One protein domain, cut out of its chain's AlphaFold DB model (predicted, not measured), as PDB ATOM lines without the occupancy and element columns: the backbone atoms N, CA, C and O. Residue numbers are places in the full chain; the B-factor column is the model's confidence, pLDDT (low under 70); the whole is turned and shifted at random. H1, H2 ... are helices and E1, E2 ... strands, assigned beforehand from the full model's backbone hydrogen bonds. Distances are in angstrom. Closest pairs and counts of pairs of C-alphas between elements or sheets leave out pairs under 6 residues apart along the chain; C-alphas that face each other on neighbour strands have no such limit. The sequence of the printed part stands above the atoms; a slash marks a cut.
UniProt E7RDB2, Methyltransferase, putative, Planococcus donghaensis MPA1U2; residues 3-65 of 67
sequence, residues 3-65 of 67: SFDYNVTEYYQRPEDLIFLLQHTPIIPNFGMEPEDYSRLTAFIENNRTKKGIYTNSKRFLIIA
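This is residues 3 to 65 of the 67 residues of the protein "Methyltransferase, putative" of Planococcus donghaensis MPA1U2 (UniProt E7RDB2). A long, two-stranded antiparallel ribbon, E1 and E2, has at one end two helices, H1 and H2, set as a loose V. The V is narrowest near the ribbon, where the start of H1 comes near the end of H2, and the link of residues 25 to 34 spans its open end; the ribbon makes much of the length. The 63 printed residues include two named strands and two named helices in the order E1, H1, H2, E2, and the class is mixed, helices and strands. The whole is loose, with a radius of gyration of the C-alphas of 13.3 A, and flat, spanning 42 by 30 by 15 A.

E1, residues 3 to 12, begins at C-alpha 3 (294.883, 267.389, 228.670) and is 26.8 A long from first to last C-alpha. H1, residues 15 to 24, is 14.3 A long and begins at C-alpha 15 (263.468, 264.437, 231.807). H2, residues 35 to 47, is 19.1 A long. E2, residues 53 to 64, is 30.8 A long and ends at C-alpha 64 (296.206, 265.361, 235.125). E2 bends by 53 degrees at residue 56.

E1 and E2 are antiparallel neighbours, with 157 degrees between their directions. C-alphas 3 and 63, which face each other, are 5.4 A apart, and C-alphas 12 and 54 are 5.1 A apart. N 8 and O 58, at 2.9 A, and N 54 and O 12, at 2.8 A, are within hydrogen-bond range. The closest C-alphas of E1 and H1 are those of Tyr 12 and Leu 18, 6.9 A apart. H1 and H2 are close but not clearly touching: their closest C-alphas, of Pro 15 and Ile 45, are 7.2 A apart. Their lines stand at a steep tilt of 45 degrees, and they run opposite ways. The closest C-alphas of H2 and E2 are those of Ile 45 and Ile 54, at 6.1 A. E1 and H2 are apart. Residues 49 to 50 pair antiparallel with residues 53 to 54 of E2. In H1 every O i to N i+4 pair is within hydrogen-bond range; in H2, 8 of 9 are.

The two C-alphas farthest apart, of Pro 35 and Ala 65, are 43.1 A apart, while those of Ser 3 and Ala 65 are 9.4 A apart. The printed part has no cut. The links E1 to H1 and H2 to E2 are tight, the link H1 to H2 is short, and none is long. The mean pLDDT of the printed part is 80.8; residues 3 to 6, 26 and 59 to 65 of the model are under 70.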
ATOM      1  N   SER A   3     296.345 267.337 228.603       49.28
ATOM      2  CA  SER A   3     294.883 267.389 228.670       49.28
ATOM      3  C   SER A   3     294.297 266.270 227.818       49.28
ATOM      4  O   SER A   3     294.661 266.138 226.649       49.28
ATOM      5  N   PHE A   4     293.395 265.480 228.396       57.56
ATOM      6  CA  PHE A   4     292.637 264.463 227.671       57.56
ATOM      7  C   PHE A   4     291.182 264.910 227.554       57.56
ATOM      8  O   PHE A   4     290.587 265.351 228.539       57.56
ATOM      9  N   ASP A   5     290.642 264.791 226.346       57.00
ATOM     10  CA  ASP A   5     289.249 265.084 226.024       57.00
ATOM     11  C   ASP A   5     288.478 263.758 226.103       57.00
ATOM     12  O   ASP A   5     288.699 262.858 225.288       57.00
ATOM     13  N   TYR A   6     287.649 263.579 227.136       63.62
ATOM     14  CA  TYR A   6     286.917 262.330 227.349       63.62
ATOM     15  C   TYR A   6     285.419 262.556 227.127       63.62
ATOM     16  O   TYR A   6     284.782 263.338 227.834       63.62
ATOM     17  N   ASN A   7     284.846 261.842 226.152       70.12
ATOM     18  CA  ASN A   7     283.399 261.753 225.957       70.12
ATOM     19  C   ASN A   7     282.841 260.695 226.916       70.12
ATOM     20  O   ASN A   7     282.947 259.496 226.654       70.12
ATOM     21  N   VAL A   8     282.254 261.124 228.034       78.31
ATOM     22  CA  VAL A   8     281.569 260.215 228.962       78.31
ATOM     23  C   VAL A   8     280.145 259.990 228.465       78.31
ATOM     24  O   VAL A   8     279.434 260.946 228.171       78.31
ATOM     25  N   THR A   9     279.725 258.728 228.380       84.56
ATOM     26  CA  THR A   9     278.313 258.374 228.187       84.56
ATOM     27  C   THR A   9     277.576 258.465 229.519       84.56
ATOM     28  O   THR A   9     277.995 257.825 230.484       84.56
ATOM     29  N   GLU A  10     276.458 259.184 229.555       87.25
ATOM     30  CA  GLU A  10     275.618 259.329 230.746       87.25
ATOM     31  C   GLU A  10     274.166 258.961 230.435       87.25
ATOM     32  O   GLU A  10     273.692 259.151 229.315       87.25
ATOM     33  N   TYR A  11     273.465 258.418 231.432       89.31
ATOM     34  CA  TYR A  11     272.054 258.055 231.325       89.31
ATOM     35  C   TYR A  11     271.260 258.759 232.419       89.31
ATOM     36  O   TYR A  11     271.480 258.497 233.602       89.31
ATOM     37  N   TYR A  12     270.310 259.601 232.022       89.88
ATOM     38  CA  TYR A  12     269.372 260.240 232.948       89.88
ATOM     39  C   TYR A  12     268.055 259.475 232.959       89.88
ATOM     40  O   TYR A  12     267.522 259.124 231.908       89.88
ATOM     41  N   GLN A  13     267.519 259.183 234.143       90.88
ATOM     42  CA  GLN A  13     266.270 258.420 234.242       90.88
ATOM     43  C   GLN A  13     265.058 259.279 233.895       90.88
ATOM     44  O   GLN A  13     264.075 258.785 233.336       90.88
ATOM     45  N   ARG A  14     265.133 260.563 234.245       91.12
ATOM     46  CA  ARG A  14     264.009 261.482 234.218       91.12
ATOM     47  C   ARG A  14     264.319 262.702 233.346       91.12
ATOM     48  O   ARG A  14     265.420 263.241 233.446       91.12
ATOM     49  N   PRO A  15     263.371 263.155 232.505       89.62
ATOM     50  CA  PRO A  15     263.468 264.437 231.807       89.62
ATOM     51  C   PRO A  15     263.789 265.607 232.741       89.62
ATOM     52  O   PRO A  15     264.544 266.500 232.372       89.62
ATOM     53  N   GLU A  16     263.260 265.578 233.965       89.94
ATOM     54  CA  GLU A  16     263.466 266.610 234.978       89.94
ATOM     55  C   GLU A  16     264.942 266.750 235.376       89.94
ATOM     56  O   GLU A  16     265.409 267.868 235.577       89.94
ATOM     57  N   ASP A  17     265.697 265.644 235.412       87.94
ATOM     58  CA  ASP A  17     267.134 265.670 235.719       87.94
ATOM     59  C   ASP A  17     267.917 266.416 234.622       87.94
ATOM     60  O   ASP A  17     268.860 267.157 234.905       87.94
ATOM     61  N   LEU A  18     267.501 266.246 233.361       86.38
ATOM     62  CA  LEU A  18     268.084 266.933 232.207       86.38
ATOM     63  C   LEU A  18     267.723 268.416 232.177       86.38
ATOM     64  O   LEU A  18     268.592 269.246 231.923       86.38
ATOM     65  N   ILE A  19     266.465 268.756 232.462       87.69
ATOM     66  CA  ILE A  19     266.022 270.153 232.569       87.69
ATOM     67  C   ILE A  19     266.814 270.860 233.670       87.69
ATOM     68  O   ILE A  19     267.372 271.929 233.432       87.69
ATOM     69  N   PHE A  20     266.924 270.231 234.843       86.69
ATOM     70  CA  PHE A  20     267.702 270.754 235.960       86.69
ATOM     71  C   PHE A  20     269.166 270.986 235.561       86.69
ATOM     72  O   PHE A  20     269.707 272.066 235.790       86.69
ATOM     73  N   LEU A  21     269.800 270.006 234.908       84.88
ATOM     74  CA  LEU A  21     271.171 270.154 234.425       84.88
ATOM     75  C   LEU A  21     271.309 271.360 233.488       84.88
ATOM     76  O   LEU A  21     272.185 272.195 233.701       84.88
ATOM     77  N   LEU A  22     270.452 271.476 232.475       83.88
ATOM     78  CA  LEU A  22     270.551 272.522 231.457       83.88
ATOM     79  C   LEU A  22     270.226 273.925 231.990       83.88
ATOM     80  O   LEU A  22     270.758 274.903 231.476       83.88
ATOM     81  N   GLN A  23     269.398 274.033 233.032       82.31
ATOM     82  CA  GLN A  23     269.085 275.309 233.683       82.31
ATOM     83  C   GLN A  23     270.167 275.762 234.672       82.31
ATOM     84  O   GLN A  23     270.390 276.960 234.840       82.31
ATOM     85  N   HIS A  24     270.837 274.822 235.345       81.75
ATOM     86  CA  HIS A  24     271.794 275.131 236.413       81.75
ATOM     87  C   HIS A  24     273.261 275.009 235.999       81.75
ATOM     88  O   HIS A  24     274.147 275.421 236.751       81.75
ATOM     89  N   THR A  25     273.542 274.471 234.813       73.00
ATOM     90  CA  THR A  25     274.893 274.408 234.260       73.00
ATOM     91  C   THR A  25     274.938 275.144 232.924       73.00
ATOM     92  O   THR A  25     274.101 274.892 232.059       73.00
ATOM     93  N   PRO A  26     275.915 276.040 232.699       66.75
ATOM     94  CA  PRO A  26     276.019 276.797 231.456       66.75
ATOM     95  C   PRO A  26     276.611 275.939 230.319       66.75
ATOM     96  O   PRO A  26     277.520 276.372 229.618       66.75
ATOM     97  N   ILE A  27     276.145 274.693 230.158       74.19
ATOM     98  CA  ILE A  27     276.560 273.786 229.076       74.19
ATOM     99  C   ILE A  27     275.973 274.267 227.747       74.19
ATOM    100  O   ILE A  27     276.662 274.268 226.728       74.19
ATOM    101  N   ILE A  28     274.709 274.702 227.768       76.31
ATOM    102  CA  ILE A  28     274.039 275.342 226.639       76.31
ATOM    103  C   ILE A  28     273.749 276.787 227.056       76.31
ATOM    104  O   ILE A  28     272.914 277.008 227.936       76.31
ATOM    105  N   PRO A  29     274.453 277.780 226.488       76.25
ATOM    106  CA  PRO A  29     274.206 279.171 226.829       76.25
ATOM    107  C   PRO A  29     272.767 279.546 226.467       76.25
ATOM    108  O   PRO A  29     272.281 279.169 225.403       76.25
ATOM    109  N   ASN A  30     272.114 280.310 227.346       78.69
ATOM    110  CA  ASN A  30     270.756 280.831 227.154       78.69
ATOM    111  C   ASN A  30     269.649 279.764 227.033       78.69
ATOM    112  O   ASN A  30     268.557 280.082 226.574       78.69
ATOM    113  N   PHE A  31     269.898 278.519 227.456       83.81
ATOM    114  CA  PHE A  31     268.877 277.472 227.422       83.81
ATOM    115  C   PHE A  31     267.637 277.853 228.245       83.81
ATOM    116  O   PHE A  31     267.739 278.214 229.420       83.81
ATOM    117  N   GLY A  32     266.460 277.723 227.634       83.12
ATOM    118  CA  GLY A  32     265.174 278.012 228.265       83.12
ATOM    119  C   GLY A  32     264.740 279.473 228.139       83.12
ATOM    120  O   GLY A  32     263.740 279.845 228.755       83.12
ATOM    121  N   MET A  33     265.466 280.285 227.359       86.12
ATOM    122  CA  MET A  33     265.053 281.645 226.996       86.12
ATOM    123  C   MET A  33     264.061 281.655 225.828       86.12
ATOM    124  O   MET A  33     263.223 282.554 225.765       86.12
ATOM    125  N   GLU A  34     264.121 280.658 224.940       87.88
ATOM    126  CA  GLU A  34     263.208 280.517 223.803       87.88
ATOM    127  C   GLU A  34     262.256 279.317 224.003       87.88
ATOM    128  O   GLU A  34     262.686 278.249 224.448       87.88
ATOM    129  N   PRO A  35     260.954 279.428 223.664       83.94
ATOM    130  CA  PRO A  35     260.024 278.290 223.694       83.94
ATOM    131  C   PRO A  35     260.494 277.092 222.851       83.94
ATOM    132  O   PRO A  35     260.207 275.931 223.168       83.94
ATOM    133  N   GLU A  36     261.251 277.360 221.785       88.31
ATOM    134  CA  GLU A  36     261.858 276.353 220.921       88.31
ATOM    135  C   GLU A  36     262.885 275.475 221.659       88.31
ATOM    136  O   GLU A  36     263.078 274.320 221.265       88.31
ATOM    137  N   ASP A  37     263.502 275.958 222.742       86.75
ATOM    138  CA  ASP A  37     264.489 275.195 223.521       86.75
ATOM    139  C   ASP A  37     263.867 273.958 224.165       86.75
ATOM    140  O   ASP A  37     264.426 272.860 224.097       86.75
ATOM    141  N   TYR A  38     262.669 274.109 224.728       86.75
ATOM    142  CA  TYR A  38     261.935 272.994 225.320       86.75
ATOM    143  C   TYR A  38     261.460 272.016 224.245       86.75
ATOM    144  O   TYR A  38     261.548 270.808 224.441       86.75
ATOM    145  N   SER A  39     261.048 272.514 223.075       90.25
ATOM    146  CA  SER A  39     260.657 271.660 221.943       90.25
ATOM    147  C   SER A  39     261.834 270.818 221.434       90.25
ATOM    148  O   SER A  39     261.694 269.615 221.192       90.25
ATOM    149  N   ARG A  40     263.025 271.423 221.327       88.75
ATOM    150  CA  ARG A  40     264.276 270.729 220.982       88.75
ATOM    151  C   ARG A  40     264.673 269.719 222.053       88.75
ATOM    152  O   ARG A  40     265.063 268.606 221.704       88.75
ATOM    153  N   LEU A  41     264.545 270.073 223.335       89.31
ATOM    154  CA  LEU A  41     264.822 269.160 224.440       89.31
ATOM    155  C   LEU A  41     263.881 267.951 224.411       89.31
ATOM    156  O   LEU A  41     264.347 266.820 224.516       89.31
ATOM    157  N   THR A  42     262.577 268.156 224.220       90.06
ATOM    158  CA  THR A  42     261.611 267.056 224.115       90.06
ATOM    159  C   THR A  42     261.949 266.137 222.944       90.06
ATOM    160  O   THR A  42     262.050 264.927 223.131       90.06
ATOM    161  N   ALA A  43     262.210 266.693 221.755       91.69
ATOM    162  CA  ALA A  43     262.615 265.899 220.596       91.69
ATOM    163  C   ALA A  43     263.925 265.131 220.848       91.69
ATOM    164  O   ALA A  43     264.062 263.976 220.444       91.69
ATOM    165  N   PHE A  44     264.889 265.743 221.535       90.75
ATOM    166  CA  PHE A  44     266.128 265.081 221.928       90.75
ATOM    167  C   PHE A  44     265.870 263.901 222.871       90.75
ATOM    168  O   PHE A  44     266.402 262.815 222.639       90.75
ATOM    169  N   ILE A  45     265.048 264.094 223.905       91.56
ATOM    170  CA  ILE A  45     264.716 263.061 224.891       91.56
ATOM    171  C   ILE A  45     264.066 261.859 224.213       91.56
ATOM    172  O   ILE A  45     264.511 260.737 224.439       91.56
ATOM    173  N   GLU A  46     263.071 262.087 223.356       93.06
ATOM    174  CA  GLU A  46     262.367 261.006 222.662       93.06
ATOM    175  C   GLU A  46     263.302 260.216 221.737       93.06
ATOM    176  O   GLU A  46     263.308 258.986 221.763       93.06
ATOM    177  N   ASN A  47     264.175 260.902 220.992       94.19
ATOM    178  CA  ASN A  47     265.129 260.246 220.092       94.19
ATOM    179  C   ASN A  47     266.244 259.476 220.819       94.19
ATOM    180  O   ASN A  47     266.835 258.565 220.241       94.19
ATOM    181  N   ASN A  48     266.548 259.831 222.070       92.00
ATOM    182  CA  ASN A  48     267.642 259.236 222.841       92.00
ATOM    183  C   ASN A  48     267.153 258.392 224.024       92.00
ATOM    184  O   ASN A  48     267.949 257.984 224.875       92.00
ATOM    185  N   ARG A  49     265.852 258.104 224.108       92.88
ATOM    186  CA  ARG A  49     265.310 257.279 225.185       92.88
ATOM    187  C   ARG A  49     265.649 255.812 224.960       92.88
ATOM    188  O   ARG A  49     265.347 255.217 223.931       92.88
ATOM    189  N   THR A  50     266.248 255.200 225.971       92.12
ATOM    190  CA  THR A  50     266.602 253.779 225.978       92.12
ATOM    191  C   THR A  50     266.024 253.090 227.210       92.12
ATOM    192  O   THR A  50     265.571 253.738 228.154       92.12
ATOM    193  N   LYS A  51     266.121 251.754 227.262       91.56
ATOM    194  CA  LYS A  51     265.766 250.970 228.460       91.56
ATOM    195  C   LYS A  51     266.553 251.378 229.714       91.56
ATOM    196  O   LYS A  51     266.104 251.097 230.816       91.56
ATOM    197  N   LYS A  52     267.726 252.000 229.550       90.69
ATOM    198  CA  LYS A  52     268.582 252.468 230.650       90.69
ATOM    199  C   LYS A  52     268.300 253.918 231.054       90.69
ATOM    200  O   LYS A  52     268.913 254.382 232.007       90.69
ATOM    201  N   GLY A  53     267.415 254.622 230.346       91.62
ATOM    202  CA  GLY A  53     267.180 256.060 230.488       91.62
ATOM    203  C   GLY A  53     267.515 256.830 229.210       91.62
ATOM    204  O   GLY A  53     267.708 256.243 228.142       91.62
ATOM    205  N   ILE A  54     267.575 258.149 229.326       92.38
ATOM    206  CA  ILE A  54     267.882 259.089 228.251       92.38
ATOM    207  C   ILE A  54     269.395 259.104 228.056       92.38
ATOM    208  O   ILE A  54     270.138 259.477 228.964       92.38
ATOM    209  N   TYR A  55     269.837 258.641 226.892       91.19
ATOM    210  CA  TYR A  55     271.239 258.567 226.511       91.19
ATOM    211  C   TYR A  55     271.780 259.960 226.184       91.19
ATOM    212  O   TYR A  55     271.217 260.684 225.367       91.19
ATOM    213  N   THR A  56     272.890 260.333 226.813       84.69
ATOM    214  CA  THR A  56     273.571 261.608 226.567       84.69
ATOM    215  C   THR A  56     275.078 261.400 226.544       84.69
ATOM    216  O   THR A  56     275.595 260.378 227.013       84.69
ATOM    217  N   ASN A  57     275.798 262.386 226.024       80.94
ATOM    218  CA  ASN A  57     277.235 262.471 226.176       80.94
ATOM    219  C   ASN A  57     277.626 263.794 226.841       80.94
ATOM    220  O   ASN A  57     277.049 264.847 226.586       80.94
ATOM    221  N   SER A  58     278.642 263.732 227.693       70.94
ATOM    222  CA  SER A  58     279.267 264.907 228.286       70.94
ATOM    223  C   SER A  58     280.745 264.911 227.917       70.94
ATOM    224  O   SER A  58     281.455 263.925 228.149       70.94
ATOM    225  N   LYS A  59     281.213 266.012 227.320       66.50
ATOM    226  CA  LYS A  59     282.642 266.261 227.110       66.50
ATOM    227  C   LYS A  59     283.243 266.804 228.392       66.50
ATOM    228  O   LYS A  59     282.889 267.897 228.828       66.50
ATOM    229  N   ARG A  60     284.166 266.050 228.985       63.16
ATOM    230  CA  ARG A  60     284.897 266.462 230.187       63.16
ATOM    231  C   ARG A  60     286.376 266.619 229.854       63.16
ATOM    232  O   ARG A  60     286.993 265.690 229.335       63.16
ATOM    233  N   PHE A  61     286.944 267.772 230.205       48.94
ATOM    234  CA  PHE A  61     288.392 267.980 230.201       48.94
ATOM    235  C   PHE A  61     288.975 267.503 231.530       48.94
ATOM    236  O   PHE A  61     288.626 268.021 232.591       48.94
ATOM    237  N   LEU A  62     289.881 266.527 231.474       49.97
ATOM    238  CA  LEU A  62     290.617 266.056 232.644       49.97
ATOM    239  C   LEU A  62     292.022 266.675 232.639       49.97
ATOM    240  O   LEU A  62     292.818 266.415 231.733       49.97
ATOM    241  N   ILE A  63     292.340 267.485 233.654       50.44
ATOM    242  CA  ILE A  63     293.701 267.989 233.881       50.44
ATOM    243  C   ILE A  63     294.402 267.015 234.829       50.44
ATOM    244  O   ILE A  63     294.086 266.962 236.015       50.44
ATOM    245  N   ILE A  64     295.360 266.242 234.310       60.44
ATOM    246  CA  ILE A  64     296.206 265.361 235.125       60.44
ATOM    247  C   ILE A  64     297.574 266.026 235.310       60.44
ATOM    248  O   ILE A  64     298.288 266.291 234.337       60.44
ATOM    249  N   ALA A  65     297.972 266.257 236.561       58.03
ATOM    250  CA  ALA A  65     299.356 266.573 236.892       58.03
ATOM    251  C   ALA A  65     300.176 265.272 236.894       58.03
ATOM    252  O   ALA A  65     299.915 264.368 237.685       58.03
TER     253      ALA A  65